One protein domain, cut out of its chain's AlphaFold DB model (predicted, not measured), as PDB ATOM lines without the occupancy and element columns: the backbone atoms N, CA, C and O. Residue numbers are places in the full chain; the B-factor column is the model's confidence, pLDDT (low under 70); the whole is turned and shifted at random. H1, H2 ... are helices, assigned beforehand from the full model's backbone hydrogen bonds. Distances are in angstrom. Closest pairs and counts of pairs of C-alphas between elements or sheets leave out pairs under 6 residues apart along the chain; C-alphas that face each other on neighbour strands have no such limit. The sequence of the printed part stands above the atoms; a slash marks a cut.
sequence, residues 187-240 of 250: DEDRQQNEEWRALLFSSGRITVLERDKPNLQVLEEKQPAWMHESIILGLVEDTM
ATOM      1  N   ASP A 187     -22.852  17.048 -51.126       48.34
ATOM      2  CA  ASP A 187     -23.057  18.202 -51.989       48.34
ATOM      3  C   ASP A 187     -21.889  18.392 -52.968       48.34
ATOM      4  O   ASP A 187     -20.758  17.967 -52.703       48.34
ATOM      5  N   GLU A 188     -22.172  19.032 -54.100       47.22
ATOM      6  CA  GLU A 188     -21.293  19.195 -55.271       47.22
ATOM      7  C   GLU A 188     -19.872  19.723 -54.959       47.22
ATOM      8  O   GLU A 188     -18.968  19.590 -55.784       47.22
ATOM      9  N   ASP A 189     -19.629  20.211 -53.744       53.38
ATOM     10  CA  ASP A 189     -18.351  20.732 -53.261       53.38
ATOM     11  C   ASP A 189     -17.352  19.663 -52.776       53.38
ATOM     12  O   ASP A 189     -16.216  19.996 -52.434       53.38
ATOM     13  N   ARG A 190     -17.741  18.376 -52.698       55.84
ATOM     14  CA  ARG A 190     -16.927  17.274 -52.117       55.84
ATOM     15  C   ARG A 190     -16.450  17.515 -50.677       55.84
ATOM     16  O   ARG A 190     -15.663  16.729 -50.147       55.84
ATOM     17  N   GLN A 191     -16.907  18.576 -50.023       60.88
ATOM     18  CA  GLN A 191     -16.552  18.871 -48.647       60.88
ATOM     19  C   GLN A 191     -17.543  18.157 -47.733       60.88
ATOM     20  O   GLN A 191     -18.689  18.571 -47.578       60.88
ATOM     21  N   GLN A 192     -17.090  17.060 -47.124       69.56
ATOM     22  CA  GLN A 192     -17.767  16.410 -46.002       69.56
ATOM     23  C   GLN A 192     -17.723  17.338 -44.780       69.56
ATOM     24  O   GLN A 192     -16.929  17.134 -43.860       69.56
ATOM     25  N   ASN A 193     -18.516  18.408 -44.804       77.50
ATOM     26  CA  ASN A 193     -18.529  19.386 -43.730       77.50
ATOM     27  C   ASN A 193     -19.138  18.791 -42.444       77.50
ATOM     28  O   ASN A 193     -19.851  17.781 -42.447       77.50
ATOM     29  N   GLU A 194     -18.803  19.404 -41.312       84.00
ATOM     30  CA  GLU A 194     -19.204  18.928 -39.985       84.00
ATOM     31  C   GLU A 194     -20.730  18.964 -39.794       84.00
ATOM     32  O   GLU A 194     -21.298  18.086 -39.146       84.00
ATOM     33  N   GLU A 195     -21.411  19.916 -40.439       81.69
ATOM     34  CA  GLU A 195     -22.872  20.048 -40.414       81.69
ATOM     35  C   GLU A 195     -23.574  18.847 -41.059       81.69
ATOM     36  O   GLU A 195     -24.513  18.293 -40.484       81.69
ATOM     37  N   TRP A 196     -23.088  18.387 -42.216       81.06
ATOM     38  CA  TRP A 196     -23.617  17.202 -42.891       81.06
ATOM     39  C   TRP A 196     -23.434  15.945 -42.034       81.06
ATOM     40  O   TRP A 196     -24.372  15.165 -41.852       81.06
ATOM     41  N   ARG A 197     -22.258  15.783 -41.414       84.00
ATOM     42  CA  ARG A 197     -21.991  14.677 -40.478       84.00
ATOM     43  C   ARG A 197     -22.890  14.745 -39.243       84.00
ATOM     44  O   ARG A 197     -23.396  13.717 -38.797       84.00
ATOM     45  N   ALA A 198     -23.133  15.936 -38.702       86.62
ATOM     46  CA  ALA A 198     -24.054  16.128 -37.585       86.62
ATOM     47  C   ALA A 198     -25.499  15.761 -37.966       86.62
ATOM     48  O   ALA A 198     -26.214  15.147 -37.169       86.62
ATOM     49  N   LEU A 199     -25.920  16.063 -39.196       82.00
ATOM     50  CA  LEU A 199     -27.243  15.705 -39.707       82.00
ATOM     51  C   LEU A 199     -27.400  14.181 -39.873       82.00
ATOM     52  O   LEU A 199     -28.382  13.598 -39.410       82.00
ATOM     53  N   LEU A 200     -26.386  13.503 -40.414       82.56
ATOM     54  CA  LEU A 200     -26.348  12.036 -40.458       82.56
ATOM     55  C   LEU A 200     -26.334  11.391 -39.064       82.56
ATOM     56  O   LEU A 200     -26.947  10.345 -38.849       82.56
ATOM     57  N   PHE A 201     -25.646  12.005 -38.103       89.50
ATOM     58  CA  PHE A 201     -25.604  11.505 -36.733       89.50
ATOM     59  C   PHE A 201     -26.952  11.678 -36.024       89.50
ATOM     60  O   PHE A 201     -27.452  10.745 -35.401       89.50
ATOM     61  N   SER A 202     -27.574  12.853 -36.149       86.19
ATOM     62  CA  SER A 202     -28.880  13.138 -35.536       86.19
ATOM     63  C   SER A 202     -30.014  12.281 -36.104       86.19
ATOM     64  O   SER A 202     -30.955  11.963 -35.380       86.19
ATOM     65  N   SER A 203     -29.902  11.847 -37.363       82.00
ATOM     66  CA  SER A 203     -30.804  10.857 -37.966       82.00
ATOM     67  C   SER A 203     -30.492   9.405 -37.571       82.00
ATOM     68  O   SER A 203     -31.253   8.506 -37.921       82.00
ATOM     69  N   GLY A 204     -29.404   9.154 -36.832       86.19
ATOM     70  CA  GLY A 204     -28.994   7.823 -36.374       86.19
ATOM     71  C   GLY A 204     -28.353   6.943 -37.452       86.19
ATOM     72  O   GLY A 204     -28.187   5.744 -37.239       86.19
ATOM     73  N   ARG A 205     -27.994   7.512 -38.610       77.94
ATOM     74  CA  ARG A 205     -27.420   6.771 -39.751       77.94
ATOM     75  C   ARG A 205     -25.931   6.482 -39.596       77.94
ATOM     76  O   ARG A 205     -25.421   5.531 -40.191       77.94
ATOM     77  N   ILE A 206     -25.240   7.316 -38.827       86.94
ATOM     78  CA  ILE A 206     -23.836   7.127 -38.475       86.94
ATOM     79  C   ILE A 206     -23.694   7.109 -36.960       86.94
ATOM     80  O   ILE A 206     -24.412   7.785 -36.226       86.94
ATOM     81  N   THR A 207     -22.758   6.309 -36.493       90.12
ATOM     82  CA  THR A 207     -22.361   6.201 -35.099       90.12
ATOM     83  C   THR A 207     -21.544   7.420 -34.671       90.12
ATOM     84  O   THR A 207     -21.012   8.169 -35.493       90.12
ATOM     85  N   VAL A 208     -21.393   7.601 -33.356       93.31
ATOM     86  CA  VAL A 208     -20.516   8.642 -32.785       93.31
ATOM     87  C   VAL A 208     -19.087   8.508 -33.330       93.31
ATOM     88  O   VAL A 208     -18.463   9.502 -33.689       93.31
ATOM     89  N   LEU A 209     -18.595   7.271 -33.459       89.69
ATOM     90  CA  LEU A 209     -17.247   6.983 -33.956       89.69
ATOM     91  C   LEU A 209     -17.062   7.379 -35.425       89.69
ATOM     92  O   LEU A 209     -15.991   7.852 -35.795       89.69
ATOM     93  N   GLU A 210     -18.084   7.179 -36.256       87.44
ATOM     94  CA  GLU A 210     -18.076   7.586 -37.665       87.44
ATOM     95  C   GLU A 210     -18.146   9.114 -37.802       87.44
ATOM     96  O   GLU A 210     -17.409   9.693 -38.602       87.44
ATOM     97  N   ARG A 211     -18.973   9.776 -36.979       88.44
ATOM     98  CA  ARG A 211     -19.100  11.241 -36.947       88.44
ATOM     99  C   ARG A 211     -17.756  11.911 -36.656       88.44
ATOM    100  O   ARG A 211     -17.351  12.793 -37.412       88.44
ATOM    101  N   ASP A 212     -17.060  11.450 -35.616       89.06
ATOM    102  CA  ASP A 212     -15.845  12.082 -35.084       89.06
ATOM    103  C   ASP A 212     -14.575  11.792 -35.917       89.06
ATOM    104  O   ASP A 212     -13.509  12.340 -35.634       89.06
ATOM    105  N   LYS A 213     -14.655  10.951 -36.960       87.19
ATOM    106  CA  LYS A 213     -13.529  10.633 -37.857       87.19
ATOM    107  C   LYS A 213     -13.675  11.335 -39.214       87.19
ATOM    108  O   LYS A 213     -14.228  10.728 -40.133       87.19
ATOM    109  N   PRO A 214     -13.145  12.559 -39.400       76.50
ATOM    110  CA  PRO A 214     -13.345  13.354 -40.620       76.50
ATOM    111  C   PRO A 214     -12.807  12.694 -41.898       76.50
ATOM    112  O   PRO A 214     -13.310  12.967 -42.981       76.50
ATOM    113  N   ASN A 215     -11.830  11.790 -41.774       77.38
ATOM    114  CA  ASN A 215     -11.252  11.060 -42.907       77.38
ATOM    115  C   ASN A 215     -11.985   9.754 -43.231       77.38
ATOM    116  O   ASN A 215     -11.641   9.089 -44.202       77.38
ATOM    117  N   LEU A 216     -12.954   9.347 -42.408       75.31
ATOM    118  CA  LEU A 216     -13.727   8.147 -42.677       75.31
ATOM    119  C   LEU A 216     -14.649   8.442 -43.856       75.31
ATOM    120  O   LEU A 216     -15.583   9.238 -43.728       75.31
ATOM    121  N   GLN A 217     -14.395   7.809 -44.996       69.88
ATOM    122  CA  GLN A 217     -15.347   7.767 -46.095       69.88
ATOM    123  C   GLN A 217     -16.467   6.808 -45.692       69.88
ATOM    124  O   GLN A 217     -16.530   5.671 -46.134       69.88
ATOM    125  N   VAL A 218     -17.355   7.286 -44.816       66.31
ATOM    126  CA  VAL A 218     -18.487   6.531 -44.253       66.31
ATOM    127  C   VAL A 218     -19.295   5.826 -45.347       66.31
ATOM    128  O   VAL A 218     -19.802   4.728 -45.150       66.31
ATOM    129  N   LEU A 219     -19.411   6.463 -46.515       64.50
ATOM    130  CA  LEU A 219     -20.118   5.897 -47.653       64.50
ATOM    131  C   LEU A 219     -19.325   4.803 -48.368       64.50
ATOM    132  O   LEU A 219     -19.948   3.874 -48.858       64.50
ATOM    133  N   GLU A 220     -17.992   4.871 -48.409       67.56
ATOM    134  CA  GLU A 220     -17.167   3.790 -48.966       67.56
ATOM    135  C   GLU A 220     -17.126   2.580 -48.035       67.56
ATOM    136  O   GLU A 220     -17.217   1.462 -48.516       67.56
ATOM    137  N   GLU A 221     -17.085   2.766 -46.711       68.94
ATOM    138  CA  GLU A 221     -17.154   1.634 -45.769       68.94
ATOM    139  C   GLU A 221     -18.507   0.908 -45.798       68.94
ATOM    140  O   GLU A 221     -18.591  -0.263 -45.434       68.94
ATOM    141  N   LYS A 222     -19.569   1.599 -46.227       69.31
ATOM    142  CA  LYS A 222     -20.914   1.031 -46.376       69.31
ATOM    143  C   LYS A 222     -21.242   0.611 -47.807       69.31
ATOM    144  O   LYS A 222     -22.361   0.151 -48.046       69.31
ATOM    145  N   GLN A 223     -20.311   0.756 -48.754       70.56
ATOM    146  CA  GLN A 223     -20.500   0.170 -50.074       70.56
ATOM    147  C   GLN A 223     -20.560  -1.357 -49.941       70.56
ATOM    148  O   GLN A 223     -19.843  -1.946 -49.128       70.56
ATOM    149  N   PRO A 224     -21.425  -2.031 -50.714       70.00
ATOM    150  CA  PRO A 224     -21.386  -3.479 -50.793       70.00
ATOM    151  C   PRO A 224     -19.980  -3.957 -51.168       70.00
ATOM    152  O   PRO A 224     -19.333  -3.356 -52.025       70.00
ATOM    153  N   ALA A 225     -19.531  -5.070 -50.581       74.75
ATOM    154  CA  ALA A 225     -18.188  -5.619 -50.794       74.75
ATOM    155  C   ALA A 225     -17.806  -5.695 -52.290       74.75
ATOM    156  O   ALA A 225     -16.703  -5.332 -52.679       74.75
ATOM    157  N   TRP A 226     -18.747  -6.077 -53.157       74.56
ATOM    158  CA  TRP A 226     -18.524  -6.200 -54.600       74.56
ATOM    159  C   TRP A 226     -18.228  -4.875 -55.329       74.56
ATOM    160  O   TRP A 226     -17.717  -4.918 -56.444       74.56
ATOM    161  N   MET A 227     -18.529  -3.715 -54.733       72.81
ATOM    162  CA  MET A 227     -18.183  -2.396 -55.283       72.81
ATOM    163  C   MET A 227     -16.774  -1.939 -54.914       72.81
ATOM    164  O   MET A 227     -16.258  -1.014 -55.541       72.81
ATOM    165  N   HIS A 228     -16.136  -2.569 -53.925       79.69
ATOM    166  CA  HIS A 228     -14.763  -2.224 -53.592       79.69
ATOM    167  C   HIS A 228     -13.849  -2.602 -54.753       79.69
ATOM    168  O   HIS A 228     -13.809  -3.751 -55.199       79.69
ATOM    169  N   GLU A 229     -13.073  -1.626 -55.217       76.12
ATOM    170  CA  GLU A 229     -12.175  -1.765 -56.365       76.12
ATOM    171  C   GLU A 229     -11.201  -2.943 -56.195       76.12
ATOM    172  O   GLU A 229     -10.926  -3.669 -57.146       76.12
ATOM    173  N   SER A 230     -10.769  -3.213 -54.960       81.38
ATOM    174  CA  SER A 230      -9.923  -4.362 -54.624       81.38
ATOM    175  C   SER A 230     -10.571  -5.715 -54.937       81.38
ATOM    176  O   SER A 230      -9.881  -6.628 -55.387       81.38
ATOM    177  N   ILE A 231     -11.883  -5.854 -54.735       79.19
ATOM    178  CA  ILE A 231     -12.620  -7.093 -55.015       79.19
ATOM    179  C   ILE A 231     -12.843  -7.245 -56.520       79.19
ATOM    180  O   ILE A 231     -12.654  -8.335 -57.061       79.19
ATOM    181  N   ILE A 232     -13.168  -6.152 -57.215       76.12
ATOM    182  CA  ILE A 232     -13.338  -6.155 -58.674       76.12
ATOM    183  C   ILE A 232     -12.029  -6.550 -59.366       76.12
ATOM    184  O   ILE A 232     -12.034  -7.412 -60.244       76.12
ATOM    185  N   LEU A 233     -10.906  -5.954 -58.956       81.81
ATOM    186  CA  LEU A 233      -9.598  -6.241 -59.543       81.81
ATOM    187  C   LEU A 233      -9.167  -7.692 -59.292       81.81
ATOM    188  O   LEU A 233      -8.744  -8.358 -60.236       81.81
ATOM    189  N   GLY A 234      -9.366  -8.214 -58.076       82.50
ATOM    190  CA  GLY A 234      -9.058  -9.615 -57.767       82.50
ATOM    191  C   GLY A 234      -9.854 -10.609 -58.624       82.50
ATOM    192  O   GLY A 234      -9.284 -11.543 -59.184       82.50
ATOM    193  N   LEU A 235     -11.156 -10.368 -58.825       77.50
ATOM    194  CA  LEU A 235     -12.004 -11.232 -59.659       77.50
ATOM    195  C   LEU A 235     -11.584 -11.238 -61.138       77.50
ATOM    196  O   LEU A 235     -11.676 -12.270 -61.814       77.50
ATOM    197  N   VAL A 236     -11.127 -10.098 -61.662       78.69
ATOM    198  CA  VAL A 236     -10.635 -10.000 -63.044       78.69
ATOM    199  C   VAL A 236      -9.335 -10.787 -63.211       78.69
ATOM    200  O   VAL A 236      -9.183 -11.500 -64.207       78.69
ATOM    201  N   GLU A 237      -8.423 -10.703 -62.242       83.50
ATOM    202  CA  GLU A 237      -7.163 -11.451 -62.258       83.50
ATOM    203  C   GLU A 237      -7.408 -12.966 -62.226       83.50
ATOM    204  O   GLU A 237      -6.879 -13.681 -63.081       83.50
ATOM    205  N   ASP A 238      -8.288 -13.453 -61.349       81.81
ATOM    206  CA  ASP A 238      -8.631 -14.879 -61.258       81.81
ATOM    207  C   ASP A 238      -9.272 -15.413 -62.551       81.81
ATOM    208  O   ASP A 238      -8.953 -16.510 -63.025       81.81
ATOM    209  N   THR A 239     -10.130 -14.608 -63.186       79.56
ATOM    210  CA  THR A 239     -10.776 -14.970 -64.459       79.56
ATOM    211  C   THR A 239      -9.770 -15.056 -65.614       79.56
ATOM    212  O   THR A 239      -9.930 -15.874 -66.524       79.56
ATOM    213  N   MET A 240      -8.723 -14.226 -65.598       78.69
ATOM    214  CA  MET A 240      -7.648 -14.271 -66.598       78.69
ATOM    215  C   MET A 240      -6.760 -15.511 -66.424       78.69
ATOM    216  O   MET A 240      -6.308 -16.078 -67.417       78.69
TER     217      MET A 240
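Overview. This is residues 187 to 240 of the 250 residues of an uncharacterized protein of Dacryopinax primogenitus (strain DJM 731) (UniProt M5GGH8). The printed part is a drawn-out row of helical pieces, with a small head of H1 and H2, which touch each other, at one end of its long axis and the longest helix, H4, as an arm at the other; residues 229 to 234 of H4 stick out free. The short H3 lies between head and arm, with a short link before it and another after it. You have 54 residues before you, with four named helices in the order H1, H2, H3, H4 and no named strand; the class is all helix. The whole is only just loose, close to extended, with a radius of gyration of the C-alphas of 15.0 A, and its C-alphas span 46 by 23 by 16 A.

Arrangement. Start at H4, residues 229 to 240, which touches no helix. Going back along the chain, you come to H3, residues 218 to 221, which is apart from H4. Before it stands H2, residues 208 to 211, close to H3 but not clearly touching it; look at the C-alphas of Glu 210 and Val 218, the closest of the two helices, 6.7 A apart. H2 touches H1, residues 194 to 202: their closest C-alphas, those of Arg 197 and Arg 211, are 5.7 A apart, and their centres are 9.8 A apart. H1 is apart from H3 and from H4, and H2 is apart from H4. In H1 and H4 each pair of O i and N i+4 is within hydrogen-bond range; H2 and H3 are too short for such a pair, and the one O i to N i+3 pair is within range in H2 but not in H3.

Along the chain. Find C-alpha 229 at (-12.175, -1.765, -56.365); from there H4 runs 16.8 A to C-alpha 240 at (-7.648, -14.271, -66.598). H3 goes from Val 218 to Glu 221, and H2 from Val 208 to Arg 211. For H1, begin at C-alpha 194, at (-19.204, 18.928, -39.985), and go 12.1 A to C-alpha 202.

Size, cuts and confidence. The outline is elongated, and the two C-alphas farthest apart, those of Ser 202 and Met 240, are 46.5 A apart. The printed part has no cut. The link from H1 to H2 is tight, with 5 residues; those from H2 to H3, with 6, and from H3 to H4, with 7, are short. In the B-factor column the mean pLDDT of the printed part is 77.1, and you will find values under 70 at residues 187 to 192 and 217 to 222 of this predicted model.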